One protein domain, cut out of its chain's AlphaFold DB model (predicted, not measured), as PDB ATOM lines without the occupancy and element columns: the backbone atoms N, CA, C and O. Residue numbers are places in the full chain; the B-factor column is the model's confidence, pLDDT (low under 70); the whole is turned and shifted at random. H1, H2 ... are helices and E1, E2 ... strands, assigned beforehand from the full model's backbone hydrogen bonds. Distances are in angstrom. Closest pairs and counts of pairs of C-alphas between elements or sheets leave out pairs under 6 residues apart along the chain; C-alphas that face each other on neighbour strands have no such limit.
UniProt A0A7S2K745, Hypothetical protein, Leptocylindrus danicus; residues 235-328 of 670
ATOM      1  N   ILE A 235      26.331 -16.503  -6.236       81.44
ATOM      2  CA  ILE A 235      26.051 -16.992  -7.597       81.44
ATOM      3  C   ILE A 235      27.294 -16.894  -8.482       81.44
ATOM      4  O   ILE A 235      27.689 -17.874  -9.118       81.44
ATOM      5  N   ARG A 236      27.946 -15.729  -8.503       78.62
ATOM      6  CA  ARG A 236      29.155 -15.512  -9.302       78.62
ATOM      7  C   ARG A 236      30.257 -16.509  -8.942       78.62
ATOM      8  O   ARG A 236      30.972 -16.972  -9.827       78.62
ATOM      9  N   HIS A 237      30.407 -16.840  -7.664       78.56
ATOM     10  CA  HIS A 237      31.403 -17.795  -7.186       78.56
ATOM     11  C   HIS A 237      31.051 -19.254  -7.504       78.56
ATOM     12  O   HIS A 237      31.956 -20.009  -7.857       78.56
ATOM     13  N   ILE A 238      29.770 -19.633  -7.474       80.62
ATOM     14  CA  ILE A 238      29.297 -20.958  -7.908       80.62
ATOM     15  C   ILE A 238      29.594 -21.181  -9.397       80.62
ATOM     16  O   ILE A 238      30.040 -22.254  -9.794       80.62
ATOM     17  N   ILE A 239      29.383 -20.148 -10.211       76.06
ATOM     18  CA  ILE A 239      29.528 -20.172 -11.673       76.06
ATOM     19  C   ILE A 239      30.997 -20.253 -12.124       76.06
ATOM     20  O   ILE A 239      31.270 -20.676 -13.249       76.06
ATOM     21  N   LYS A 240      31.960 -19.868 -11.276       75.31
ATOM     22  CA  LYS A 240      33.386 -19.886 -11.637       75.31
ATOM     23  C   LYS A 240      33.880 -21.319 -11.905       75.31
ATOM     24  O   LYS A 240      33.604 -22.219 -11.109       75.31
ATOM     25  N   PRO A 241      34.670 -21.539 -12.973       66.94
ATOM     26  CA  PRO A 241      35.276 -22.839 -13.228       66.94
ATOM     27  C   PRO A 241      36.155 -23.264 -12.044       66.94
ATOM     28  O   PRO A 241      36.929 -22.470 -11.513       66.94
ATOM     29  N   GLY A 242      36.012 -24.521 -11.616       68.00
ATOM     30  CA  GLY A 242      36.721 -25.062 -10.451       68.00
ATOM     31  C   GLY A 242      36.066 -24.775  -9.095       68.00
ATOM     32  O   GLY A 242      36.659 -25.117  -8.077       68.00
ATOM     33  N   SER A 243      34.854 -24.202  -9.056       75.00
ATOM     34  CA  SER A 243      34.096 -24.014  -7.809       75.00
ATOM     35  C   SER A 243      33.791 -25.335  -7.096       75.00
ATOM     36  O   SER A 243      33.719 -25.362  -5.876       75.00
ATOM     37  N   GLY A 244      33.651 -26.441  -7.833       74.62
ATOM     38  CA  GLY A 244      33.249 -27.742  -7.286       74.62
ATOM     39  C   GLY A 244      31.733 -27.963  -7.268       74.62
ATOM     40  O   GLY A 244      31.299 -29.048  -6.896       74.62
ATOM     41  N   VAL A 245      30.943 -26.976  -7.709       81.44
ATOM     42  CA  VAL A 245      29.505 -27.123  -7.984       81.44
ATOM     43  C   VAL A 245      29.320 -27.326  -9.486       81.44
ATOM     44  O   VAL A 245      29.733 -26.486 -10.285       81.44
ATOM     45  N   GLU A 246      28.711 -28.438  -9.889       78.56
ATOM     46  CA  GLU A 246      28.478 -28.747 -11.293       78.56
ATOM     47  C   GLU A 246      27.278 -27.945 -11.814       78.56
ATOM     48  O   GLU A 246      26.139 -28.062 -11.351       78.56
ATOM     49  N   VAL A 247      27.540 -27.114 -12.822       79.69
ATOM     50  CA  VAL A 247      26.508 -26.376 -13.545       79.69
ATOM     51  C   VAL A 247      26.124 -27.178 -14.785       79.69
ATOM     52  O   VAL A 247      26.943 -27.396 -15.677       79.69
ATOM     53  N   ARG A 248      24.864 -27.614 -14.852       79.00
ATOM     54  CA  ARG A 248      24.333 -28.451 -15.933       79.00
ATOM     55  C   ARG A 248      23.310 -27.709 -16.777       79.00
ATOM     56  O   ARG A 248      22.595 -26.834 -16.295       79.00
ATOM     57  N   THR A 249      23.194 -28.098 -18.043       76.19
ATOM     58  CA  THR A 249      22.187 -27.559 -18.962       76.19
ATOM     59  C   THR A 249      21.044 -28.547 -19.156       76.19
ATOM     60  O   THR A 249      21.245 -29.674 -19.609       76.19
ATOM     61  N   LEU A 250      19.827 -28.111 -18.839       78.31
ATOM     62  CA  LEU A 250      18.599 -28.854 -19.094       78.31
ATOM     63  C   LEU A 250      17.991 -28.382 -20.412       78.31
ATOM     64  O   LEU A 250      17.651 -27.207 -20.548       78.31
ATOM     65  N   ARG A 251      17.813 -29.291 -21.370       79.00
ATOM     66  CA  ARG A 251      17.107 -29.019 -22.622       79.00
ATOM     67  C   ARG A 251      15.663 -29.483 -22.504       79.00
ATOM     68  O   ARG A 251      15.392 -30.638 -22.199       79.00
ATOM     69  N   ILE A 252      14.734 -28.578 -22.759       80.00
ATOM     70  CA  ILE A 252      13.305 -28.775 -22.539       80.00
ATOM     71  C   ILE A 252      12.581 -28.520 -23.854       80.00
ATOM     72  O   ILE A 252      12.879 -27.542 -24.531       80.00
ATOM     73  N   GLY A 253      11.633 -29.382 -24.194       74.88
ATOM     74  CA  GLY A 253      10.865 -29.391 -25.429       74.88
ATOM     75  C   GLY A 253      11.579 -30.055 -26.607       74.88
ATOM     76  O   GLY A 253      12.783 -30.324 -26.580       74.88
ATOM     77  N   GLU A 254      10.821 -30.295 -27.674       68.31
ATOM     78  CA  GLU A 254      11.287 -30.971 -28.883       68.31
ATOM     79  C   GLU A 254      11.288 -30.051 -30.111       68.31
ATOM     80  O   GLU A 254      10.455 -29.156 -30.283       68.31
ATOM     81  N   GLY A 255      12.267 -30.276 -30.995       65.56
ATOM     82  CA  GLY A 255      12.378 -29.592 -32.284       65.56
ATOM     83  C   GLY A 255      12.383 -28.064 -32.176       65.56
ATOM     84  O   GLY A 255      13.149 -27.473 -31.407       65.56
ATOM     85  N   GLY A 256      11.519 -27.435 -32.977       61.38
ATOM     86  CA  GLY A 256      11.293 -25.993 -33.022       61.38
ATOM     87  C   GLY A 256      10.520 -25.430 -31.825       61.38
ATOM     88  O   GLY A 256      10.056 -24.306 -31.909       61.38
ATOM     89  N   HIS A 257      10.354 -26.157 -30.725       70.62
ATOM     90  CA  HIS A 257       9.812 -25.624 -29.475       70.62
ATOM     91  C   HIS A 257      10.676 -26.109 -28.315       70.62
ATOM     92  O   HIS A 257      10.190 -26.759 -27.401       70.62
ATOM     93  N   SER A 258      11.981 -25.831 -28.384       75.00
ATOM     94  CA  SER A 258      12.925 -26.190 -27.327       75.00
ATOM     95  C   SER A 258      13.556 -24.964 -26.677       75.00
ATOM     96  O   SER A 258      13.814 -23.967 -27.350       75.00
ATOM     97  N   ALA A 259      13.811 -25.040 -25.375       79.56
ATOM     98  CA  ALA A 259      14.587 -24.075 -24.614       79.56
ATOM     99  C   ALA A 259      15.646 -24.804 -23.788       79.56
ATOM    100  O   ALA A 259      15.411 -25.919 -23.325       79.56
ATOM    101  N   VAL A 260      16.802 -24.186 -23.581       78.06
ATOM    102  CA  VAL A 260      17.785 -24.687 -22.618       78.06
ATOM    103  C   VAL A 260      17.738 -23.812 -21.367       78.06
ATOM    104  O   VAL A 260      17.569 -22.591 -21.455       78.06
ATOM    105  N   VAL A 261      17.954 -24.425 -20.204       80.19
ATOM    106  CA  VAL A 261      18.018 -23.768 -18.891       80.19
ATOM    107  C   VAL A 261      19.295 -24.188 -18.150       80.19
ATOM    108  O   VAL A 261      19.628 -25.371 -18.145       80.19
ATOM    109  N   VAL A 262      20.004 -23.230 -17.538       81.44
ATOM    110  CA  VAL A 262      21.172 -23.495 -16.678       81.44
ATOM    111  C   VAL A 262      20.670 -23.870 -15.292       81.44
ATOM    112  O   VAL A 262      19.877 -23.119 -14.722       81.44
ATOM    113  N   LEU A 263      21.154 -24.983 -14.746       85.44
ATOM    114  CA  LEU A 263      20.811 -25.468 -13.415       85.44
ATOM    115  C   LEU A 263      22.058 -25.799 -12.601       85.44
ATOM    116  O   LEU A 263      23.049 -26.272 -13.151       85.44
ATOM    117  N   PHE A 264      21.971 -25.640 -11.285       87.25
ATOM    118  CA  PHE A 264      22.948 -26.176 -10.338       87.25
ATOM    119  C   PHE A 264      22.252 -27.048  -9.288       87.25
ATOM    120  O   PHE A 264      21.071 -26.849  -8.983       87.25
ATOM    121  N   SER A 265      22.959 -28.052  -8.765       87.31
ATOM    122  CA  SER A 265      22.387 -28.986  -7.789       87.31
ATOM    123  C   SER A 265      22.400 -28.405  -6.374       87.31
ATOM    124  O   SER A 265      23.402 -27.848  -5.911       87.31
ATOM    125  N   GLN A 266      21.305 -28.605  -5.637       88.56
ATOM    126  CA  GLN A 266      21.268 -28.339  -4.199       88.56
ATOM    127  C   GLN A 266      22.286 -29.214  -3.441       88.56
ATOM    128  O   GLN A 266      22.934 -28.754  -2.501       88.56
ATOM    129  N   ALA A 267      22.452 -30.474  -3.855       85.94
ATOM    130  CA  ALA A 267      23.303 -31.438  -3.161       85.94
ATOM    131  C   ALA A 267      24.794 -31.065  -3.206       85.94
ATOM    132  O   ALA A 267      25.528 -31.409  -2.283       85.94
ATOM    133  N   GLU A 268      25.221 -30.356  -4.250       85.94
ATOM    134  CA  GLU A 268      26.605 -29.909  -4.447       85.94
ATOM    135  C   GLU A 268      26.841 -28.495  -3.904       85.94
ATOM    136  O   GLU A 268      27.892 -28.218  -3.326       85.94
ATOM    137  N   SER A 269      25.844 -27.611  -4.015       87.00
ATOM    138  CA  SER A 269      25.941 -26.239  -3.496       87.00
ATOM    139  C   SER A 269      25.988 -26.176  -1.968       87.00
ATOM    140  O   SER A 269      26.703 -25.338  -1.425       87.00
ATOM    141  N   ILE A 270      25.304 -27.078  -1.254       88.44
ATOM    142  CA  ILE A 270      25.327 -27.107   0.217       88.44
ATOM    143  C   ILE A 270      26.741 -27.385   0.775       88.44
ATOM    144  O   ILE A 270      27.228 -26.565   1.555       88.44
ATOM    145  N   PRO A 271      27.439 -28.484   0.407       87.88
ATOM    146  CA  PRO A 271      28.819 -28.710   0.843       87.88
ATOM    147  C   PRO A 271      29.756 -27.574   0.439       87.88
ATOM    148  O   PRO A 271      30.633 -27.200   1.215       87.88
ATOM    149  N   TRP A 272      29.551 -27.006  -0.751       89.06
ATOM    150  CA  TRP A 272      30.354 -25.895  -1.239       89.06
ATOM    151  C   TRP A 272      30.221 -24.646  -0.354       89.06
ATOM    152  O   TRP A 272      31.241 -24.104   0.075       89.06
ATOM    153  N   LEU A 273      28.992 -24.247   0.001       87.62
ATOM    154  CA  LEU A 273      28.710 -23.109   0.889       87.62
ATOM    155  C   LEU A 273      29.379 -23.258   2.263       87.62
ATOM    156  O   LEU A 273      29.898 -22.282   2.804       87.62
ATOM    157  N   VAL A 274      29.404 -24.480   2.801       88.19
ATOM    158  CA  VAL A 274      30.062 -24.780   4.083       88.19
ATOM    159  C   VAL A 274      31.586 -24.755   3.937       88.19
ATOM    160  O   VAL A 274      32.282 -24.133   4.733       88.19
ATOM    161  N   SER A 275      32.128 -25.389   2.892       86.25
ATOM    162  CA  SER A 275      33.582 -25.488   2.677       86.25
ATOM    163  C   SER A 275      34.265 -24.146   2.398       86.25
ATOM    164  O   SER A 275      35.440 -23.972   2.707       86.25
ATOM    165  N   THR A 276      33.528 -23.197   1.821       83.38
ATOM    166  CA  THR A 276      34.023 -21.856   1.485       83.38
ATOM    167  C   THR A 276      33.903 -20.869   2.645       83.38
ATOM    168  O   THR A 276      34.372 -19.739   2.523       83.38
ATOM    169  N   GLY A 277      33.300 -21.273   3.769       79.62
ATOM    170  CA  GLY A 277      33.107 -20.417   4.940       79.62
ATOM    171  C   GLY A 277      32.052 -19.323   4.754       79.62
ATOM    172  O   GLY A 277      31.941 -18.452   5.609       79.62
ATOM    173  N   VAL A 278      31.267 -19.362   3.666       79.62
ATOM    174  CA  VAL A 278      30.113 -18.462   3.469       79.62
ATOM    175  C   VAL A 278      29.061 -18.721   4.545       79.62
ATOM    176  O   VAL A 278      28.382 -17.801   4.996       79.62
ATOM    177  N   VAL A 279      28.929 -19.982   4.965       84.31
ATOM    178  CA  VAL A 279      28.016 -20.397   6.024       84.31
ATOM    179  C   VAL A 279      28.699 -21.420   6.936       84.31
ATOM    180  O   VAL A 279      29.463 -22.253   6.459       84.31
ATOM    181  N   GLY A 280      28.435 -21.363   8.246       82.12
ATOM    182  CA  GLY A 280      29.109 -22.218   9.233       82.12
ATOM    183  C   GLY A 280      28.668 -23.686   9.223       82.12
ATOM    184  O   GLY A 280      29.453 -24.572   9.553       82.12
ATOM    185  N   ASP A 281      27.425 -23.962   8.834       89.75
ATOM    186  CA  ASP A 281      26.824 -25.286   8.944       89.75
ATOM    187  C   ASP A 281      25.839 -25.592   7.805       89.75
ATOM    188  O   ASP A 281      25.418 -24.735   7.021       89.75
ATOM    189  N   LYS A 282      25.469 -26.873   7.718       89.00
ATOM    190  CA  LYS A 282      24.593 -27.397   6.670       89.00
ATOM    191  C   LYS A 282      23.169 -26.839   6.752       89.00
ATOM    192  O   LYS A 282      22.548 -26.640   5.709       89.00
ATOM    193  N   GLU A 283      22.635 -26.631   7.952       90.38
ATOM    194  CA  GLU A 283      21.262 -26.152   8.130       90.38
ATOM    195  C   GLU A 283      21.163 -24.686   7.728       90.38
ATOM    196  O   GLU A 283      20.280 -24.321   6.952       90.38
ATOM    197  N   SER A 284      22.135 -23.870   8.130       88.25
ATOM    198  CA  SER A 284      22.219 -22.483   7.683       88.25
ATOM    199  C   SER A 284      22.414 -22.371   6.168       88.25
ATOM    200  O   SER A 284      21.835 -21.474   5.556       88.25
ATOM    201  N   ALA A 285      23.154 -23.284   5.522       87.38
ATOM    202  CA  ALA A 285      23.278 -23.297   4.060       87.38
ATOM    203  C   ALA A 285      21.926 -23.559   3.370       87.38
ATOM    204  O   ALA A 285      21.584 -22.895   2.390       87.38
ATOM    205  N   ILE A 286      21.116 -24.479   3.909       88.75
ATOM    206  CA  ILE A 286      19.752 -24.735   3.423       88.75
ATOM    207  C   ILE A 286      18.864 -23.508   3.646       88.75
ATOM    208  O   ILE A 286      18.146 -23.102   2.736       88.75
ATOM    209  N   THR A 287      18.920 -22.904   4.834       89.38
ATOM    210  CA  THR A 287      18.166 -21.687   5.161       89.38
ATOM    211  C   THR A 287      18.548 -20.537   4.234       89.38
ATOM    212  O   THR A 287      17.669 -19.825   3.754       89.38
ATOM    213  N   ARG A 288      19.833 -20.400   3.891       88.31
ATOM    214  CA  ARG A 288      20.305 -19.392   2.938       88.31
ATOM    215  C   ARG A 288      19.765 -19.634   1.533       88.31
ATOM    216  O   ARG A 288      19.246 -18.701   0.935       88.31
ATOM    217  N   LEU A 289      19.814 -20.867   1.025       88.88
ATOM    218  CA  LEU A 289      19.232 -21.205  -0.283       88.88
ATOM    219  C   LEU A 289      17.713 -20.980  -0.313       88.88
ATOM    220  O   LEU A 289      17.186 -20.476  -1.302       88.88
ATOM    221  N   LYS A 290      17.005 -21.293   0.780       88.94
ATOM    222  CA  LYS A 290      15.574 -20.978   0.919       88.94
ATOM    223  C   LYS A 290      15.321 -19.475   0.882       88.94
ATOM    224  O   LYS A 290      14.440 -19.048   0.148       88.94
ATOM    225  N   LYS A 291      16.123 -18.686   1.603       87.81
ATOM    226  CA  LYS A 291      16.051 -17.222   1.567       87.81
ATOM    227  C   LYS A 291      16.292 -16.689   0.151       87.81
ATOM    228  O   LYS A 291      15.463 -15.955  -0.362       87.81
ATOM    229  N   MET A 292      17.338 -17.154  -0.537       88.75
ATOM    230  CA  MET A 292      17.594 -16.790  -1.940       88.75
ATOM    231  C   MET A 292      16.431 -17.168  -2.873       88.75
ATOM    232  O   MET A 292      16.203 -16.497  -3.877       88.75
ATOM    233  N   SER A 293      15.703 -18.247  -2.571       88.56
ATOM    234  CA  SER A 293      14.505 -18.633  -3.320       88.56
ATOM    235  C   SER A 293      13.296 -17.745  -3.010       88.56
ATOM    236  O   SER A 293      12.518 -17.460  -3.918       88.56
ATOM    237  N   GLN A 294      13.130 -17.312  -1.757       86.00
ATOM    238  CA  GLN A 294      12.088 -16.365  -1.338       86.00
ATOM    239  C   GLN A 294      12.323 -14.983  -1.956       86.00
ATOM    240  O   GLN A 294      11.410 -14.421  -2.553       86.00
ATOM    241  N   ASP A 295      13.576 -14.523  -1.946       83.19
ATOM    242  CA  ASP A 295      14.032 -13.269  -2.561       83.19
ATOM    243  C   ASP A 295      14.093 -13.351  -4.105       83.19
ATOM    244  O   ASP A 295      14.587 -12.442  -4.773       83.19
ATOM    245  N   ARG A 296      13.630 -14.467  -4.694       87.06
ATOM    246  CA  ARG A 296      13.589 -14.729  -6.143       87.06
ATOM    247  C   ARG A 296      14.929 -14.488  -6.849       87.06
ATOM    248  O   ARG A 296      14.981 -14.053  -7.997       87.06
ATOM    249  N   ILE A 297      16.027 -14.807  -6.175       87.38
ATOM    250  CA  ILE A 297      17.382 -14.797  -6.737       87.38
ATOM    251  C   ILE A 297      17.645 -16.118  -7.474       87.38
ATOM    252  O   ILE A 297      18.234 -16.152  -8.560       87.38
ATOM    253  N   ILE A 298      17.157 -17.213  -6.893       89.69
ATOM    254  CA  ILE A 298      17.148 -18.548  -7.487       89.69
ATOM    255  C   ILE A 298      15.726 -19.098  -7.485       89.69
ATOM    256  O   ILE A 298      14.882 -18.666  -6.708       89.69
ATOM    257  N   GLU A 299      15.456 -20.066  -8.347       89.38
ATOM    258  CA  GLU A 299      14.169 -20.749  -8.378       89.38
ATOM    259  C   GLU A 299      14.344 -22.253  -8.450       89.38
ATOM    260  O   GLU A 299      15.136 -22.769  -9.244       89.38
ATOM    261  N   GLU A 300      13.582 -22.942  -7.609       88.81
ATOM    262  CA  GLU A 300      13.583 -24.388  -7.518       88.81
ATOM    263  C   GLU A 300      12.922 -25.039  -8.740       88.81
ATOM    264  O   GLU A 300      11.839 -24.663  -9.184       88.81
ATOM    265  N   ILE A 301      13.581 -26.064  -9.275       85.12
ATOM    266  CA  ILE A 301      13.071 -26.927 -10.331       85.12
ATOM    267  C   ILE A 301      13.080 -28.367  -9.838       85.12
ATOM    268  O   ILE A 301      14.128 -29.007  -9.713       85.12
ATOM    269  N   CYS A 302      11.881 -28.913  -9.654       81.50
ATOM    270  CA  CYS A 302      11.689 -30.326  -9.380       81.50
ATOM    271  C   CYS A 302      11.747 -31.131 -10.688       81.50
ATOM    272  O   CYS A 302      10.791 -31.171 -11.468       81.50
ATOM    273  N   LEU A 303      12.866 -31.819 -10.939       76.06
ATOM    274  CA  LEU A 303      13.025 -32.646 -12.144       76.06
ATOM    275  C   LEU A 303      12.007 -33.788 -12.230       76.06
ATOM    276  O   LEU A 303      11.677 -34.228 -13.331       76.06
ATOM    277  N   LYS A 304      11.481 -34.256 -11.092       74.56
ATOM    278  CA  LYS A 304      10.432 -35.279 -11.074       74.56
ATOM    279  C   LYS A 304       9.144 -34.786 -11.707       74.56
ATOM    280  O   LYS A 304       8.591 -35.491 -12.543       74.56
ATOM    281  N   GLU A 305       8.695 -33.587 -11.339       74.94
ATOM    282  CA  GLU A 305       7.495 -32.979 -11.920       74.94
ATOM    283  C   GLU A 305       7.653 -32.831 -13.431       74.94
ATOM    284  O   GLU A 305       6.760 -33.198 -14.190       74.94
ATOM    285  N   LEU A 306       8.828 -32.388 -13.886       73.75
ATOM    286  CA  LEU A 306       9.119 -32.288 -15.316       73.75
ATOM    287  C   LEU A 306       9.133 -33.658 -16.004       73.75
ATOM    288  O   LEU A 306       8.614 -33.783 -17.111       73.75
ATOM    289  N   SER A 307       9.676 -34.684 -15.344       67.00
ATOM    290  CA  SER A 307       9.704 -36.054 -15.869       67.00
ATOM    291  C   SER A 307       8.314 -36.695 -15.941       67.00
ATOM    292  O   SER A 307       8.040 -37.453 -16.867       67.00
ATOM    293  N   ALA A 308       7.425 -36.362 -15.001       64.94
ATOM    294  CA  ALA A 308       6.038 -36.813 -15.001       64.94
ATOM    295  C   ALA A 308       5.234 -36.158 -16.134       64.94
ATOM    296  O   ALA A 308       4.336 -36.780 -16.695       64.94
ATOM    297  N   LEU A 309       5.580 -34.917 -16.492       64.62
ATOM    298  CA  LEU A 309       4.977 -34.193 -17.610       64.62
ATOM    299  C   LEU A 309       5.523 -34.632 -18.978       64.62
ATOM    300  O   LEU A 309       4.830 -34.479 -19.982       64.62
ATOM    301  N   SER A 310       6.749 -35.159 -19.046       61.62
ATOM    302  CA  SER A 310       7.385 -35.531 -20.312       61.62
ATOM    303  C   SER A 310       6.901 -36.884 -20.843       61.62
ATOM    304  O   SER A 310       7.064 -37.911 -20.189       61.62
ATOM    305  N   GLN A 311       6.396 -36.918 -22.081       57.41
ATOM    306  CA  GLN A 311       5.967 -38.151 -22.768       57.41
ATOM    307  C   GLN A 311       7.134 -38.994 -23.347       57.41
ATOM    308  O   GLN A 311       6.932 -39.818 -24.237       57.41
ATOM    309  N   GLY A 312       8.369 -38.820 -22.858       52.03
ATOM    310  CA  GLY A 312       9.576 -39.445 -23.416       52.03
ATOM    311  C   GLY A 312      10.732 -39.577 -22.414       52.03
ATOM    312  O   GLY A 312      10.653 -39.057 -21.311       52.03
ATOM    313  N   LYS A 313      11.770 -40.340 -22.809       51.75
ATOM    314  CA  LYS A 313      13.015 -40.727 -22.088       51.75
ATOM    315  C   LYS A 313      13.196 -40.152 -20.664       51.75
ATOM    316  O   LYS A 313      13.423 -38.963 -20.484       51.75
ATOM    317  N   LYS A 314      13.215 -41.049 -19.667       54.34
ATOM    318  CA  LYS A 314      13.362 -40.742 -18.232       54.34
ATOM    319  C   LYS A 314      14.570 -39.837 -17.940       54.34
ATOM    320  O   LYS A 314      15.710 -40.254 -18.145       54.34
ATOM    321  N   LEU A 315      14.311 -38.659 -17.370       59.16
ATOM    322  CA  LEU A 315      15.298 -37.906 -16.594       59.16
ATOM    323  C   LEU A 315      15.787 -38.806 -15.444       59.16
ATOM    324  O   LEU A 315      14.979 -39.330 -14.678       59.16
ATOM    325  N   THR A 316      17.096 -39.024 -15.327       52.69
ATOM    326  CA  THR A 316      17.706 -39.914 -14.318       52.69
ATOM    327  C   THR A 316      17.849 -39.230 -12.955       52.69
ATOM    328  O   THR A 316      18.887 -39.331 -12.301       52.69
ATOM    329  N   GLY A 317      16.816 -38.505 -12.523       51.25
ATOM    330  CA  GLY A 317      16.789 -37.865 -11.212       51.25
ATOM    331  C   GLY A 317      16.589 -38.902 -10.107       51.25
ATOM    332  O   GLY A 317      15.632 -39.675 -10.141       51.25
ATOM    333  N   LYS A 318      17.479 -38.923  -9.106       55.47
ATOM    334  CA  LYS A 318      17.199 -39.613  -7.835       55.47
ATOM    335  C   LYS A 318      16.028 -38.926  -7.134       55.47
ATOM    336  O   LYS A 318      15.753 -37.751  -7.365       55.47
ATOM    337  N   ASP A 319      15.391 -39.640  -6.213       46.66
ATOM    338  CA  ASP A 319      14.122 -39.270  -5.578       46.66
ATOM    339  C   ASP A 319      14.136 -37.949  -4.750       46.66
ATOM    340  O   ASP A 319      13.139 -37.607  -4.119       46.66
ATOM    341  N   ARG A 320      15.242 -37.189  -4.734       55.53
ATOM    342  CA  ARG A 320      15.419 -35.911  -4.014       55.53
ATOM    343  C   ARG A 320      16.355 -34.913  -4.726       55.53
ATOM    344  O   ARG A 320      16.951 -34.076  -4.059       55.53
ATOM    345  N   ASP A 321      16.559 -35.022  -6.043       72.50
ATOM    346  CA  ASP A 321      17.467 -34.108  -6.765       72.50
ATOM    347  C   ASP A 321      16.787 -32.754  -7.036       72.50
ATOM    348  O   ASP A 321      16.169 -32.544  -8.083       72.50
ATOM    349  N   ILE A 322      16.854 -31.866  -6.042       81.50
ATOM    350  CA  ILE A 322      16.421 -30.473  -6.148       81.50
ATOM    351  C   ILE A 322      17.489 -29.690  -6.908       81.50
ATOM    352  O   ILE A 322      18.678 -29.724  -6.564       81.50
ATOM    353  N   ARG A 323      17.059 -28.960  -7.937       87.06
ATOM    354  CA  ARG A 323      17.935 -28.096  -8.727       87.06
ATOM    355  C   ARG A 323      17.430 -26.680  -8.742       87.06
ATOM    356  O   ARG A 323      16.230 -26.450  -8.680       87.06
ATOM    357  N   TYR A 324      18.352 -25.748  -8.892       88.31
ATOM    358  CA  TYR A 324      18.038 -24.333  -8.923       88.31
ATOM    359  C   TYR A 324      18.424 -23.728 -10.261       88.31
ATOM    360  O   TYR A 324      19.499 -24.017 -10.793       88.31
ATOM    361  N   ARG A 325      17.557 -22.864 -10.787       88.25
ATOM    362  CA  ARG A 325      17.905 -21.919 -11.852       88.25
ATOM    363  C   ARG A 325      18.167 -20.543 -11.262       88.25
ATOM    364  O   ARG A 325      17.565 -20.176 -10.260       88.25
ATOM    365  N   PHE A 326      19.010 -19.765 -11.923       87.00
ATOM    366  CA  PHE A 326      19.205 -18.356 -11.593       87.00
ATOM    367  C   PHE A 326      18.100 -17.506 -12.225       87.00
ATOM    368  O   PHE A 326      17.734 -17.738 -13.382       87.00
ATOM    369  N   ILE A 327      17.603 -16.517 -11.485       87.62
ATOM    370  CA  ILE A 327      16.640 -15.541 -11.994       87.62
ATOM    371  C   ILE A 327      17.390 -14.270 -12.405       87.62
ATOM    372  O   ILE A 327      18.106 -13.654 -11.615       87.62
ATOM    373  N   ASP A 328      17.203 -13.872 -13.661       86.69
ATOM    374  CA  ASP A 328      17.676 -12.589 -14.172       86.69
ATOM    375  C   ASP A 328      16.768 -11.469 -13.635       86.69
ATOM    376  O   ASP A 328      15.553 -11.551 -13.812       86.69
TER     377      ASP A 328
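This is residues 235 to 328 of the 670 residues of the protein "Hypothetical protein" of Leptocylindrus danicus (UniProt A0A7S2K745). A small, strongly twisted sheet of four strands has the E1-E2 hairpin reaching out toward one end of the long axis and two helices, H2 and H3, meeting at a steep angle toward the other end. The short strands E4 and E3 lie near the middle; H4 follows E3, and a long unnamed stretch, residues 310 to 321, leads back to E4. The printed part has 94 residues, with four named helices and four named strands in the order H1 E1 E2 H2 H3 E3 H4 E4; the class is mixed, and the sheet, in the order E1 - E2 - E4 - E3, is antiparallel throughout. It is compact, with a radius of gyration of the C-alphas of 14.3 A, yet elongated, spanning 44 by 25 by 25 A.

Find C-alpha 235 at (26.051, -16.992, -7.597), where H1 begins; it runs to residue 239. Next come E1, residues 247 to 252, 16.2 A long, and E2, residues 259 to 265, 19.2 A. H2, residues 266 to 275, covers 14.4 A, and H3, residues 282 to 294, covers 18.5 A from C-alpha 282 at (24.593, -27.397, 6.670). Then read E3, residues 298 to 302, H4, residues 303 to 309, and E4, residues 322 to 326, which ends at C-alpha 326 at (19.205, -18.356, -11.593).

Begin at the hairpin of E1 and E2, where N 250 and O 261 are 2.8 A apart, within hydrogen-bond range. E2 is staggered: residues 259 to 264 pair with E1 and 264 to 265 with E4, where N 264 and O 324 are 3.0 A apart. On the other side of E4 is edge strand E3, with N 301 and O 323 2.7 A apart. E2, H2 H3 and E3 form a split strand-helix-strand unit, two strands running the same way with E4 between them, its crossover right-handed. H3 is over E3 and stands up from the sheet at 62 degrees; their closest C-alphas, of Ser 293 and Glu 299, are 5.5 A apart. With residues 282 to 286 alone H3 touches H2, at a steep tilt of 59 degrees, opposite ways; the closest C-alphas, of Ile 270 and Ala 285, are 5.8 A apart. H1, H2 and H4 only graze the sheet. In H1, H3 and H4 every O i to N i+4 pair is within hydrogen-bond range; in H2, 5 of 6 are.

The C-alphas farthest apart, of Gly 256 and Gly 280, are 46.0 A apart. The printed part has no cut, and the link from H4 to E4 is long, with 12 residues. Look for pLDDT under 70 at residues 241 to 242, 254 to 256 and 307 to 320.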